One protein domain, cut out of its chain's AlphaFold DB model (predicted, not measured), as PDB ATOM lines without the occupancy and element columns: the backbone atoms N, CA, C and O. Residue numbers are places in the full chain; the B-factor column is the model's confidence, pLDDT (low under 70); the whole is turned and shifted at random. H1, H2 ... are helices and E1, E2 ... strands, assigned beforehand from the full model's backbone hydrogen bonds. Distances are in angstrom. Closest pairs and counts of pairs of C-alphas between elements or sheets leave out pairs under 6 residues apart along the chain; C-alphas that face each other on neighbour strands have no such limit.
ATOM      1  N   SER A   3     182.780 274.557 152.298       91.44
ATOM      2  CA  SER A   3     183.229 273.485 153.180       91.44
ATOM      3  C   SER A   3     182.024 272.608 153.497       91.44
ATOM      4  O   SER A   3     180.997 273.115 153.943       91.44
ATOM      5  N   VAL A   4     182.129 271.302 153.251       94.50
ATOM      6  CA  VAL A   4     181.047 270.342 153.508       94.50
ATOM      7  C   VAL A   4     181.499 269.377 154.597       94.50
ATOM      8  O   VAL A   4     182.578 268.795 154.501       94.50
ATOM      9  N   SER A   5     180.687 269.198 155.637       95.88
ATOM     10  CA  SER A   5     181.003 268.313 156.763       95.88
ATOM     11  C   SER A   5     179.772 267.556 157.265       95.88
ATOM     12  O   SER A   5     178.643 267.894 156.916       95.88
ATOM     13  N   ARG A   6     179.992 266.517 158.088       97.06
ATOM     14  CA  ARG A   6     178.931 265.675 158.694       97.06
ATOM     15  C   ARG A   6     177.993 265.005 157.676       97.06
ATOM     16  O   ARG A   6     176.820 264.770 157.965       97.06
ATOM     17  N   PHE A   7     178.524 264.733 156.489       96.81
ATOM     18  CA  PHE A   7     177.858 263.964 155.450       96.81
ATOM     19  C   PHE A   7     178.076 262.463 155.645       96.81
ATOM     20  O   PHE A   7     179.077 262.041 156.231       96.81
ATOM     21  N   ASP A   8     177.172 261.666 155.085       96.44
ATOM     22  CA  ASP A   8     177.351 260.224 154.978       96.44
ATOM     23  C   ASP A   8     178.126 259.870 153.705       96.44
ATOM     24  O   ASP A   8     178.084 260.587 152.700       96.44
ATOM     25  N   VAL A   9     178.778 258.710 153.719       95.00
ATOM     26  CA  VAL A   9     179.414 258.115 152.539       95.00
ATOM     27  C   VAL A   9     178.682 256.829 152.180       95.00
ATOM     28  O   VAL A   9     178.454 255.977 153.039       95.00
ATOM     29  N   THR A  10     178.309 256.683 150.912       93.44
ATOM     30  CA  THR A  10     177.621 255.501 150.378       93.44
ATOM     31  C   THR A  10     178.338 254.967 149.144       93.44
ATOM     32  O   THR A  10     179.186 255.645 148.571       93.44
ATOM     33  N   GLU A  11     177.986 253.764 148.697       91.56
ATOM     34  CA  GLU A  11     178.456 253.250 147.407       91.56
ATOM     35  C   GLU A  11     177.855 254.055 146.244       91.56
ATOM     36  O   GLU A  11     176.708 254.513 146.304       91.56
ATOM     37  N   CYS A  12     178.646 254.253 145.191       87.38
ATOM     38  CA  CYS A  12     178.190 254.909 143.973       87.38
ATOM     39  C   CYS A  12     177.303 253.963 143.148       87.38
ATOM     40  O   CYS A  12     177.563 252.763 143.049       87.38
ATOM     41  N   ASN A  13     176.268 254.508 142.503       82.06
ATOM     42  CA  ASN A  13     175.459 253.740 141.565       82.06
ATOM     43  C   ASN A  13     176.261 253.472 140.285       82.06
ATOM     44  O   ASN A  13     176.475 254.373 139.475       82.06
ATOM     45  N   GLN A  14     176.643 252.211 140.088       76.88
ATOM     46  CA  GLN A  14     177.462 251.777 138.954       76.88
ATOM     47  C   GLN A  14     176.772 251.929 137.588       76.88
ATOM     48  O   GLN A  14     177.440 251.904 136.561       76.88
ATOM     49  N   ASN A  15     175.449 252.129 137.555       76.50
ATOM     50  CA  ASN A  15     174.714 252.343 136.305       76.50
ATOM     51  C   ASN A  15     174.770 253.798 135.813       76.50
ATOM     52  O   ASN A  15     174.478 254.052 134.651       76.50
ATOM     53  N   PHE A  16     175.109 254.758 136.682       68.69
ATOM     54  CA  PHE A  16     175.075 256.192 136.372       68.69
ATOM     55  C   PHE A  16     176.299 256.905 136.955       68.69
ATOM     56  O   PHE A  16     176.180 257.876 137.708       68.69
ATOM     57  N   MET A  17     177.495 256.400 136.645       69.12
ATOM     58  CA  MET A  17     178.734 256.918 137.225       69.12
ATOM     59  C   MET A  17     179.121 258.282 136.638       69.12
ATOM     60  O   MET A  17     179.713 258.404 135.564       69.12
ATOM     61  N   LEU A  18     178.824 259.334 137.401       76.31
ATOM     62  CA  LEU A  18     179.250 260.708 137.108       76.31
ATOM     63  C   LEU A  18     180.721 260.970 137.470       76.31
ATOM     64  O   LEU A  18     181.287 261.974 137.054       76.31
ATOM     65  N   SER A  19     181.345 260.078 138.239       79.69
ATOM     66  CA  SER A  19     182.754 260.159 138.625       79.69
ATOM     67  C   SER A  19     183.363 258.766 138.710       79.69
ATOM     68  O   SER A  19     182.629 257.795 138.870       79.69
ATOM     69  N   ASP A  20     184.691 258.680 138.691       79.38
ATOM     70  CA  ASP A  20     185.422 257.411 138.826       79.38
ATOM     71  C   ASP A  20     185.512 256.934 140.293       79.38
ATOM     72  O   ASP A  20     186.103 255.897 140.589       79.38
ATOM     73  N   SER A  21     184.936 257.694 141.232       86.88
ATOM     74  CA  SER A  21     184.894 257.323 142.645       86.88
ATOM     75  C   SER A  21     183.892 256.184 142.873       86.88
ATOM     76  O   SER A  21     182.721 256.325 142.510       86.88
ATOM     77  N   PRO A  22     184.286 255.097 143.564       88.00
ATOM     78  CA  PRO A  22     183.353 254.046 143.973       88.00
ATOM     79  C   PRO A  22     182.416 254.505 145.100       88.00
ATOM     80  O   PRO A  22     181.470 253.801 145.449       88.00
ATOM     81  N   LEU A  23     182.677 255.682 145.676       91.75
ATOM     82  CA  LEU A  23     181.941 256.261 146.790       91.75
ATOM     83  C   LEU A  23     181.213 257.532 146.358       91.75
ATOM     84  O   LEU A  23     181.737 258.331 145.576       91.75
ATOM     85  N   ALA A  24     180.034 257.738 146.927       91.88
ATOM     86  CA  ALA A  24     179.230 258.940 146.798       91.88
ATOM     87  C   ALA A  24     179.020 259.586 148.172       91.88
ATOM     88  O   ALA A  24     178.947 258.908 149.198       91.88
ATOM     89  N   ILE A  25     178.910 260.912 148.180       94.06
ATOM     90  CA  ILE A  25     178.508 261.668 149.365       94.06
ATOM     91  C   ILE A  25     176.981 261.722 149.395       94.06
ATOM     92  O   ILE A  25     176.355 262.100 148.402       94.06
ATOM     93  N   ARG A  26     176.385 261.381 150.538       94.25
ATOM     94  CA  ARG A  26     174.944 261.481 150.774       94.25
ATOM     95  C   ARG A  26     174.673 262.497 151.874       94.25
ATOM     96  O   ARG A  26     175.186 262.373 152.984       94.25
ATOM     97  N   PHE A  27     173.851 263.492 151.563       96.94
ATOM     98  CA  PHE A  27     173.426 264.467 152.560       96.94
ATOM     99  C   PHE A  27     172.346 263.887 153.463       96.94
ATOM    100  O   PHE A  27     171.528 263.059 153.055       96.94
ATOM    101  N   SER A  28     172.370 264.358 154.695       95.25
ATOM    102  CA  SER A  28     171.462 264.012 155.777       95.25
ATOM    103  C   SER A  28     171.140 265.272 156.575       95.25
ATOM    104  O   SER A  28     171.763 266.318 156.373       95.25
ATOM    105  N   ASP A  29     170.227 265.162 157.538       96.62
ATOM    106  CA  ASP A  29     169.844 266.281 158.409       96.62
ATOM    107  C   ASP A  29     171.017 266.837 159.237       96.62
ATOM    108  O   ASP A  29     170.951 267.962 159.730       96.62
ATOM    109  N   SER A  30     172.109 266.076 159.394       95.00
ATOM    110  CA  SER A  30     173.317 266.535 160.088       95.00
ATOM    111  C   SER A  30     174.333 267.228 159.185       95.00
ATOM    112  O   SER A  30     175.297 267.792 159.706       95.00
ATOM    113  N   THR A  31     174.163 267.167 157.860       97.81
ATOM    114  CA  THR A  31     175.132 267.719 156.906       97.81
ATOM    115  C   THR A  31     175.206 269.236 157.041       97.81
ATOM    116  O   THR A  31     174.191 269.927 157.004       97.81
ATOM    117  N   ALA A  32     176.423 269.760 157.173       96.69
ATOM    118  CA  ALA A  32     176.687 271.191 157.228       96.69
ATOM    119  C   ALA A  32     177.446 271.645 155.978       96.69
ATOM    120  O   ALA A  32     178.371 270.965 155.525       96.69
ATOM    121  N   MET A  33     177.044 272.798 155.443       95.81
ATOM    122  CA  MET A  33     177.662 273.458 154.299       95.81
ATOM    123  C   MET A  33     177.923 274.918 154.633       95.81
ATOM    124  O   MET A  33     176.983 275.695 154.779       95.81
ATOM    125  N   ASP A  34     179.196 275.282 154.712       93.69
ATOM    126  CA  ASP A  34     179.626 276.632 155.058       93.69
ATOM    127  C   ASP A  34     180.268 277.295 153.839       93.69
ATOM    128  O   ASP A  34     181.170 276.730 153.211       93.69
ATOM    129  N   GLU A  35     179.794 278.488 153.481       92.31
ATOM    130  CA  GLU A  35     180.367 279.255 152.377       92.31
ATOM    131  C   GLU A  35     181.783 279.729 152.731       92.31
ATOM    132  O   GLU A  35     182.048 280.242 153.818       92.31
ATOM    133  N   MET A  36     182.707 279.552 151.792       88.44
ATOM    134  CA  MET A  36     184.101 279.957 151.912       88.44
ATOM    135  C   MET A  36     184.386 281.129 150.978       88.44
ATOM    136  O   MET A  36     184.169 281.025 149.765       88.44
ATOM    137  N   THR A  37     184.922 282.206 151.550       83.81
ATOM    138  CA  THR A  37     185.326 283.426 150.836       83.81
ATOM    139  C   THR A  37     186.671 283.277 150.133       83.81
ATOM    140  O   THR A  37     186.863 283.851 149.066       83.81
ATOM    141  N   GLU A  38     187.580 282.470 150.686       79.69
ATOM    142  CA  GLU A  38     188.887 282.185 150.094       79.69
ATOM    143  C   GLU A  38     189.154 280.677 150.072       79.69
ATOM    144  O   GLU A  38     189.018 280.001 151.099       79.69
ATOM    145  N   PRO A  39     189.512 280.110 148.909       71.69
ATOM    146  CA  PRO A  39     189.823 278.702 148.823       71.69
ATOM    147  C   PRO A  39     191.224 278.409 149.363       71.69
ATOM    148  O   PRO A  39     192.187 279.076 149.005       71.69
ATOM    149  N   VAL A  40     191.357 277.359 150.183       76.25
ATOM    150  CA  VAL A  40     192.662 276.924 150.728       76.25
ATOM    151  C   VAL A  40     193.613 276.477 149.608       76.25
ATOM    152  O   VAL A  40     194.824 276.576 149.752       76.25
ATOM    153  N   ASN A  41     193.061 276.012 148.481       79.00
ATOM    154  CA  ASN A  41     193.772 275.698 147.245       79.00
ATOM    155  C   ASN A  41     192.864 275.975 146.036       79.00
ATOM    156  O   ASN A  41     191.650 275.779 146.151       79.00
ATOM    157  N   PRO A  42     193.411 276.354 144.869       80.81
ATOM    158  CA  PRO A  42     192.619 276.493 143.653       80.81
ATOM    159  C   PRO A  42     192.023 275.136 143.256       80.81
ATOM    160  O   PRO A  42     192.744 274.171 142.998       80.81
ATOM    161  N   ILE A  43     190.693 275.058 143.226       82.94
ATOM    162  CA  ILE A  43     189.959 273.890 142.736       82.94
ATOM    163  C   ILE A  43     189.662 274.120 141.248       82.94
ATOM    164  O   ILE A  43     189.190 275.204 140.908       82.94
ATOM    165  N   PRO A  44     189.909 273.137 140.361       83.94
ATOM    166  CA  PRO A  44     189.493 273.238 138.967       83.94
ATOM    167  C   PRO A  44     187.978 273.441 138.865       83.94
ATOM    168  O   PRO A  44     187.225 272.686 139.482       83.94
ATOM    169  N   GLU A  45     187.544 274.431 138.085       82.50
ATOM    170  CA  GLU A  45     186.117 274.690 137.836       82.50
ATOM    171  C   GLU A  45     185.461 273.539 137.068       82.50
ATOM    172  O   GLU A  45     184.321 273.169 137.340       82.50
ATOM    173  N   GLU A  46     186.215 272.927 136.154       84.06
ATOM    174  CA  GLU A  46     185.764 271.831 135.304       84.06
ATOM    175  C   GLU A  46     186.730 270.644 135.409       84.06
ATOM    176  O   GLU A  46     187.950 270.801 135.531       84.06
ATOM    177  N   ARG A  47     186.180 269.428 135.362       82.94
ATOM    178  CA  ARG A  47     186.943 268.175 135.301       82.94
ATOM    179  C   ARG A  47     186.416 267.328 134.154       82.94
ATOM    180  O   ARG A  47     185.455 266.589 134.330       82.94
ATOM    181  N   PHE A  48     187.055 267.455 132.997       86.19
ATOM    182  CA  PHE A  48     186.715 266.669 131.815       86.19
ATOM    183  C   PHE A  48     187.384 265.295 131.842       86.19
ATOM    184  O   PHE A  48     188.573 265.174 132.150       86.19
ATOM    185  N   ARG A  49     186.631 264.271 131.451       84.38
ATOM    186  CA  ARG A  49     187.080 262.897 131.215       84.38
ATOM    187  C   ARG A  49     186.974 262.591 129.724       84.38
ATOM    188  O   ARG A  49     186.066 261.892 129.278       84.38
ATOM    189  N   PHE A  50     187.883 263.178 128.948       87.75
ATOM    190  CA  PHE A  50     187.922 262.943 127.508       87.75
ATOM    191  C   PHE A  50     188.292 261.493 127.201       87.75
ATOM    192  O   PHE A  50     189.277 260.981 127.730       87.75
ATOM    193  N   CYS A  51     187.531 260.873 126.302       85.44
ATOM    194  CA  CYS A  51     187.813 259.540 125.781       85.44
ATOM    195  C   CYS A  51     188.270 259.621 124.322       85.44
ATOM    196  O   CYS A  51     187.722 260.384 123.520       85.44
ATOM    197  N   ASN A  52     189.249 258.800 123.951       87.06
ATOM    198  CA  ASN A  52     189.601 258.587 122.554       87.06
ATOM    199  C   ASN A  52     188.567 257.678 121.857       87.06
ATOM    200  O   ASN A  52     187.707 257.067 122.490       87.06
ATOM    201  N   HIS A  53     188.646 257.563 120.530       84.44
ATOM    202  CA  HIS A  53     187.677 256.770 119.768       84.44
ATOM    203  C   HIS A  53     187.626 255.289 120.178       84.44
ATOM    204  O   HIS A  53     186.541 254.722 120.272       84.44
ATOM    205  N   SER A  54     188.773 254.653 120.430       87.69
ATOM    206  CA  SER A  54     188.820 253.249 120.850       87.69
ATOM    207  C   SER A  54     188.154 253.041 122.212       87.69
ATOM    208  O   SER A  54     187.461 252.045 122.407       87.69
ATOM    209  N   GLU A  55     188.307 253.996 123.127       89.12
ATOM    210  CA  GLU A  55     187.622 254.000 124.423       89.12
ATOM    211  C   GLU A  55     186.112 254.203 124.251       89.12
ATOM    212  O   GLU A  55     185.328 253.440 124.808       89.12
ATOM    213  N   LEU A  56     185.689 255.153 123.406       88.31
ATOM    214  CA  LEU A  56     184.271 255.372 123.091       88.31
ATOM    215  C   LEU A  56     183.610 254.129 122.476       88.31
ATOM    216  O   LEU A  56     182.470 253.813 122.820       88.31
ATOM    217  N   LEU A  57     184.319 253.393 121.613       87.75
ATOM    218  CA  LEU A  57     183.846 252.111 121.081       87.75
ATOM    219  C   LEU A  57     183.634 251.071 122.187       87.75
ATOM    220  O   LEU A  57     182.647 250.340 122.144       87.75
ATOM    221  N   GLY A  58     184.525 251.019 123.181       87.38
ATOM    222  CA  GLY A  58     184.376 250.142 124.346       87.38
ATOM    223  C   GLY A  58     183.177 250.501 125.232       87.38
ATOM    224  O   GLY A  58     182.614 249.627 125.887       87.38
ATOM    225  N   LEU A  59     182.755 251.769 125.221       86.31
ATOM    226  CA  LEU A  59     181.599 252.262 125.976       86.31
ATOM    227  C   LEU A  59     180.273 252.148 125.210       86.31
ATOM    228  O   LEU A  59     179.201 252.237 125.823       86.31
ATOM    229  N   ALA A  60     180.320 251.950 123.891       84.81
ATOM    230  CA  ALA A  60     179.143 251.935 123.036       84.81
ATOM    231  C   ALA A  60     178.105 250.902 123.509       84.81
ATOM    232  O   ALA A  60     178.422 249.744 123.774       84.81
ATOM    233  N   ASN A  61     176.841 251.326 123.597       83.81
ATOM    234  CA  ASN A  61     175.693 250.513 124.023       83.81
ATOM    235  C   ASN A  61     175.752 249.947 125.456       83.81
ATOM    236  O   ASN A  61     174.863 249.188 125.835       83.81
ATOM    237  N   THR A  62     176.742 250.320 126.273       83.62
ATOM    238  CA  THR A  62     176.813 249.868 127.674       83.62
ATOM    239  C   THR A  62     175.898 250.674 128.600       83.62
ATOM    240  O   THR A  62     175.492 250.167 129.638       83.62
ATOM    241  N   ASN A  63     175.572 251.924 128.236       78.62
ATOM    242  CA  ASN A  63     174.817 252.889 129.056       78.62
ATOM    243  C   ASN A  63     175.384 253.105 130.473       78.62
ATOM    244  O   ASN A  63     174.668 253.562 131.356       78.62
ATOM    245  N   THR A  64     176.657 252.776 130.694       77.56
ATOM    246  CA  THR A  64     177.276 252.805 132.030       77.56
ATOM    247  C   THR A  64     178.073 254.081 132.300       77.56
ATOM    248  O   THR A  64     178.352 254.404 133.452       77.56
ATOM    249  N   HIS A  65     178.426 254.826 131.248       79.00
ATOM    250  CA  HIS A  65     179.316 255.984 131.322       79.00
ATOM    251  C   HIS A  65     178.764 257.177 130.537       79.00
ATOM    252  O   HIS A  65     178.094 257.012 129.517       79.00
ATOM    253  N   LEU A  66     179.108 258.379 131.001       83.50
ATOM    254  CA  LEU A  66     178.889 259.649 130.308       83.50
ATOM    255  C   LEU A  66     180.258 260.224 129.907       83.50
ATOM    256  O   LEU A  66     180.897 260.864 130.746       83.50
ATOM    257  N   PRO A  67     180.752 259.934 128.689       86.12
ATOM    258  CA  PRO A  67     182.053 260.419 128.244       86.12
ATOM    259  C   PRO A  67     181.993 261.903 127.878       86.12
ATOM    260  O   PRO A  67     181.030 262.358 127.255       86.12
ATOM    261  N   ASP A  68     183.061 262.636 128.189       88.69
ATOM    262  CA  ASP A  68     183.241 263.991 127.678       88.69
ATOM    263  C   ASP A  68     183.886 263.930 126.291       88.69
ATOM    264  O   ASP A  68     184.822 263.164 126.047       88.69
ATOM    265  N   ILE A  69     183.385 264.738 125.357       87.50
ATOM    266  CA  ILE A  69     183.841 264.737 123.964       87.50
ATOM    267  C   ILE A  69     184.275 266.146 123.578       87.50
ATOM    268  O   ILE A  69     183.544 267.117 123.763       87.50
ATOM    269  N   THR A  70     185.466 266.237 122.994       87.62
ATOM    270  CA  THR A  70     185.963 267.432 122.312       87.62
ATOM    271  C   THR A  70     186.407 267.053 120.908       87.62
ATOM    272  O   THR A  70     186.879 265.940 120.674       87.62
ATOM    273  N   GLY A  71     186.227 267.958 119.954       85.19
ATOM    274  CA  GLY A  71     186.562 267.697 118.564       85.19
ATOM    275  C   GLY A  71     186.170 268.836 117.639       85.19
ATOM    276  O   GLY A  71     185.471 269.778 118.023       85.19
ATOM    277  N   GLU A  72     186.635 268.736 116.401       83.94
ATOM    278  CA  GLU A  72     186.247 269.646 115.335       83.94
ATOM    279  C   GLU A  72     184.858 269.279 114.799       83.94
ATOM    280  O   GLU A  72     184.555 268.115 114.528       83.94
ATOM    281  N   ILE A  73     183.999 270.283 114.621       83.88
ATOM    282  CA  ILE A  73     182.693 270.091 113.989       83.88
ATOM    283  C   ILE A  73     182.907 270.064 112.472       83.88
ATOM    284  O   ILE A  73     182.972 271.113 111.837       83.88
ATOM    285  N   CYS A  74     183.008 268.869 111.889       77.44
ATOM    286  CA  CYS A  74     183.239 268.720 110.447       77.44
ATOM    287  C   CYS A  74     181.982 268.959 109.596       77.44
ATOM    288  O   CYS A  74     182.078 269.450 108.475       77.44
ATOM    289  N   ALA A  75     180.801 268.585 110.096       76.06
ATOM    290  CA  ALA A  75     179.547 268.710 109.360       76.06
ATOM    291  C   ALA A  75     178.351 268.844 110.304       76.06
ATOM    292  O   ALA A  75     178.307 268.242 111.375       76.06
ATOM    293  N   ILE A  76     177.357 269.621 109.872       72.50
ATOM    294  CA  ILE A  76     176.086 269.828 110.572       72.50
ATOM    295  C   ILE A  76     174.983 269.478 109.571       72.50
ATOM    296  O   ILE A  76     174.410 270.366 108.962       72.50
ATOM    297  N   HIS A  77     174.819 268.182 109.290       70.56
ATOM    298  CA  HIS A  77     173.660 267.477 108.708       70.56
ATOM    299  C   HIS A  77     174.134 266.125 108.142       70.56
ATOM    300  O   HIS A  77     175.203 266.019 107.545       70.56
ATOM    301  N   ILE A  78     173.342 265.082 108.400       60.94
ATOM    302  CA  ILE A  78     173.693 263.667 108.230       60.94
ATOM    303  C   ILE A  78     173.815 263.331 106.742       60.94
ATOM    304  O   ILE A  78     172.800 263.193 106.066       60.94
ATOM    305  N   LEU A  79     175.031 263.115 106.244       50.66
ATOM    306  CA  LEU A  79     175.252 262.108 105.213       50.66
ATOM    307  C   LEU A  79     176.672 261.556 105.330       50.66
ATOM    308  O   LEU A  79     177.652 262.293 105.376       50.66
ATOM    309  N   PHE A  80     176.718 260.235 105.425       57.75
ATOM    310  CA  PHE A  80     177.887 259.375 105.524       57.75
ATOM    311  C   PHE A  80     179.004 259.822 104.563       57.75
ATOM    312  O   PHE A  80     178.819 259.799 103.345       57.75
ATOM    313  N   SER A  81     180.157 260.235 105.095       53.56
ATOM    314  CA  SER A  81     181.362 260.493 104.303       53.56
ATOM    315  C   SER A  81     182.187 259.203 104.154       53.56
ATOM    316  O   SER A  81     182.157 258.334 105.030       53.56
ATOM    317  N   PRO A  82     182.894 259.018 103.027       54.75
ATOM    318  CA  PRO A  82     183.601 257.776 102.733       54.75
ATOM    319  C   PRO A  82     184.764 257.528 103.709       54.75
ATOM    320  O   PRO A  82     185.573 258.416 103.953       54.75
ATOM    321  N   TRP A  83     184.788 256.293 104.224       54.72
ATOM    322  CA  TRP A  83     185.746 255.443 104.965       54.72
ATOM    323  C   TRP A  83     187.184 255.883 105.328       54.72
ATOM    324  O   TRP A  83     187.989 255.013 105.655       54.72
ATOM    325  N   GLN A  84     187.549 257.163 105.300       58.69
ATOM    326  CA  GLN A  84     188.933 257.591 105.549       58.69
ATOM    327  C   GLN A  84     189.133 258.354 106.868       58.69
ATOM    328  O   GLN A  84     190.271 258.522 107.296       58.69
ATOM    329  N   TYR A  85     188.053 258.737 107.555       65.38
ATOM    330  CA  TYR A  85     188.103 259.431 108.845       65.38
ATOM    331  C   TYR A  85     187.138 258.811 109.861       65.38
ATOM    332  O   TYR A  85     186.097 258.259 109.502       65.38
ATOM    333  N   VAL A  86     187.502 258.907 111.140       73.00
ATOM    334  CA  VAL A  86     186.687 258.476 112.278       73.00
ATOM    335  C   VAL A  86     185.774 259.625 112.699       73.00
ATOM    336  O   VAL A  86     186.261 260.705 113.026       73.00
ATOM    337  N   TYR A  87     184.464 259.382 112.730       77.69
ATOM    338  CA  TYR A  87     183.465 260.365 113.148       77.69
ATOM    339  C   TYR A  87     182.608 259.825 114.290       77.69
ATOM    340  O   TYR A  87     182.300 258.636 114.340       77.69
ATOM    341  N   VAL A  88     182.175 260.728 115.170       79.81
ATOM    342  CA  VAL A  88     181.154 260.459 116.186       79.81
ATOM    343  C   VAL A  88     179.938 261.319 115.868       79.81
ATOM    344  O   VAL A  88     180.049 262.536 115.725       79.81
ATOM    345  N   THR A  89     178.771 260.688 115.756       84.31
ATOM    346  CA  THR A  89     177.507 261.406 115.575       84.31
ATOM    347  C   THR A  89     176.962 261.810 116.937       84.31
ATOM    348  O   THR A  89     176.703 260.953 117.779       84.31
ATOM    349  N   LEU A  90     176.756 263.111 117.137       85.75
ATOM    350  CA  LEU A  90     176.135 263.664 118.337       85.75
ATOM    351  C   LEU A  90     174.739 264.185 118.001       85.75
ATOM    352  O   LEU A  90     174.561 264.936 117.042       85.75
ATOM    353  N   SER A  91     173.759 263.809 118.818       87.38
ATOM    354  CA  SER A  91     172.390 264.313 118.717       87.38
ATOM    355  C   SER A  91     172.158 265.379 119.783       87.38
ATOM    356  O   SER A  91     172.393 265.141 120.964       87.38
ATOM    357  N   LEU A  92     171.682 266.552 119.361       89.31
ATOM    358  CA  LEU A  92     171.255 267.632 120.249       89.31
ATOM    359  C   LEU A  92     169.730 267.711 120.245       89.31
ATOM    360  O   LEU A  92     169.113 267.628 119.184       89.31
ATOM    361  N   PHE A  93     169.136 267.925 121.414       89.12
ATOM    362  CA  PHE A  93     167.686 267.933 121.592       89.12
ATOM    363  C   PHE A  93     167.184 269.297 122.091       89.12
ATOM    364  O   PHE A  93     167.948 270.103 122.632       89.12
ATOM    365  N   ASP A  94     165.898 269.560 121.863       94.44
ATOM    366  CA  ASP A  94     165.132 270.683 122.413       94.44
ATOM    367  C   ASP A  94     165.791 272.064 122.237       94.44
ATOM    368  O   ASP A  94     166.331 272.391 121.174       94.44
ATOM    369  N   SER A  95     165.736 272.902 123.275       95.31
ATOM    370  CA  SER A  95     166.258 274.270 123.280       95.31
ATOM    371  C   SER A  95     167.752 274.341 122.959       95.31
ATOM    372  O   SER A  95     168.188 275.313 122.340       95.31
ATOM    373  N   GLN A  96     168.524 273.303 123.299       93.06
ATOM    374  CA  GLN A  96     169.957 273.251 123.016       93.06
ATOM    375  C   GLN A  96     170.234 273.115 121.520       93.06
ATOM    376  O   GLN A  96     171.128 273.785 121.001       93.06
ATOM    377  N   SER A  97     169.427 272.327 120.802       89.62
ATOM    378  CA  SER A  97     169.534 272.218 119.340       89.62
ATOM    379  C   SER A  97     169.278 273.568 118.647       89.62
ATOM    380  O   SER A  97     170.031 273.974 117.757       89.62
ATOM    381  N   VAL A  98     168.274 274.317 119.118       90.50
ATOM    382  CA  VAL A  98     167.912 275.643 118.592       90.50
ATOM    383  C   VAL A  98     168.996 276.675 118.909       90.50
ATOM    384  O   VAL A  98     169.415 277.430 118.028       90.50
ATOM    385  N   ALA A  99     169.488 276.698 120.150       92.44
ATOM    386  CA  ALA A  99     170.548 277.608 120.574       92.44
ATOM    387  C   ALA A  99     171.843 277.377 119.780       92.44
ATOM    388  O   ALA A  99     172.464 278.337 119.312       92.44
ATOM    389  N   PHE A 100     172.216 276.111 119.578       89.12
ATOM    390  CA  PHE A 100     173.378 275.728 118.785       89.12
ATOM    391  C   PHE A 100     173.252 276.198 117.331       89.12
ATOM    392  O   PHE A 100     174.148 276.882 116.826       89.12
ATOM    393  N   ARG A 101     172.106 275.931 116.690       85.88
ATOM    394  CA  ARG A 101     171.819 276.384 115.321       85.88
ATOM    395  C   ARG A 101     171.941 277.903 115.181       85.88
ATOM    396  O   ARG A 101     172.661 278.380 114.306       85.88
ATOM    397  N   ASN A 102     171.316 278.659 116.083       89.25
ATOM    398  CA  ASN A 102     171.379 280.123 116.075       89.25
ATOM    399  C   ASN A 102     172.820 280.645 116.206       89.25
ATOM    400  O   ASN A 102     173.180 281.654 115.596       89.25
ATOM    401  N   LYS A 103     173.661 279.971 117.002       88.44
ATOM    402  CA  LYS A 103     175.065 280.357 117.200       88.44
ATOM    403  C   LYS A 103     175.907 280.122 115.943       88.44
ATOM    404  O   LYS A 103     176.762 280.953 115.639       88.44
ATOM    405  N   ILE A 104     175.657 279.038 115.207       83.56
ATOM    406  CA  ILE A 104     176.335 278.752 113.934       83.56
ATOM    407  C   ILE A 104     175.901 279.733 112.848       83.56
ATOM    408  O   ILE A 104     176.758 280.342 112.212       83.56
ATOM    409  N   GLU A 105     174.595 279.945 112.671       81.94
ATOM    410  CA  GLU A 105     174.074 280.848 111.633       81.94
ATOM    411  C   GLU A 105     174.622 282.277 111.786       81.94
ATOM    412  O   GLU A 105     174.913 282.942 110.792       81.94
ATOM    413  N   ARG A 106     174.840 282.737 113.025       79.50
ATOM    414  CA  ARG A 106     175.482 284.032 113.310       79.50
ATOM    415  C   ARG A 106     176.961 284.084 112.923       79.50
ATOM    416  O   ARG A 106     177.425 285.147 112.534       79.50
ATOM    417  N   LYS A 107     177.701 282.976 113.037       71.38
ATOM    418  CA  LYS A 107     179.132 282.916 112.688       71.38
ATOM    419  C   LYS A 107     179.387 282.814 111.182       71.38
ATOM    420  O   LYS A 107     180.452 283.223 110.746       71.38
ATOM    421  N   VAL A 108     178.439 282.282 110.410       62.16
ATOM    422  CA  VAL A 108     178.568 282.091 108.949       62.16
ATOM    423  C   VAL A 108     178.161 283.342 108.147       62.16
ATOM    424  O   VAL A 108     178.467 283.442 106.967       62.16
ATOM    425  N   ARG A 109     177.474 284.314 108.764       55.25
ATOM    426  CA  ARG A 109     177.031 285.568 108.115       55.25
ATOM    427  C   ARG A 109     178.023 286.742 108.236       55.25
ATOM    428  O   ARG A 109     177.605 287.891 108.092       55.25
TER     429      ARG A 109
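What this domain is: This is residues 3 to 109 of the 110 residues of an uncharacterized protein of Brassica oleracea var. oleracea (UniProt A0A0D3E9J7). Little regular structure: two small strand pairs, E1 with E4 and hairpin E2 with E3, form one end, loops with helices H1 and H2 the other; between them residues 40 to 46 stand free. The 107 printed residues, 37 in named elements, are mixed in class, ordered E1 E2 E3 E4 H1 H2, both sheets antiparallel. The whole is only just extended, close to loose, radius of gyration of the C-alphas 19.9 A, spans 57 by 36 by 28 A.

Where its parts are: E1, residues 3 to 5, starts at C-alpha 3 (183.229, 273.485, 153.180). E2 is 8 to 11, E3 23 to 26, E4 32 to 35, H1 53 to 59. H2, 94 to 108, 22.2 A long, ends at C-alpha 108 (178.568, 282.091, 108.949).

How they stand to each other: E1 and E4 are antiparallel, N 5 and O 32 2.9 A apart. In hairpin E2 and E3, N 24 and O 10 are 2.8 A apart. In H1 and H2, every O i to N i+4 pair is within hydrogen-bond range; they are apart.

The domain as a whole: The farthest C-alphas, Ser 30 and Pro 82, are 58.9 A apart. The printed part has no cut. Links E2 to E3, E4 to H1 and H1 to H2 are long. Residues 16 to 17, 78 to 85 and 108 to 109 have pLDDT under 70.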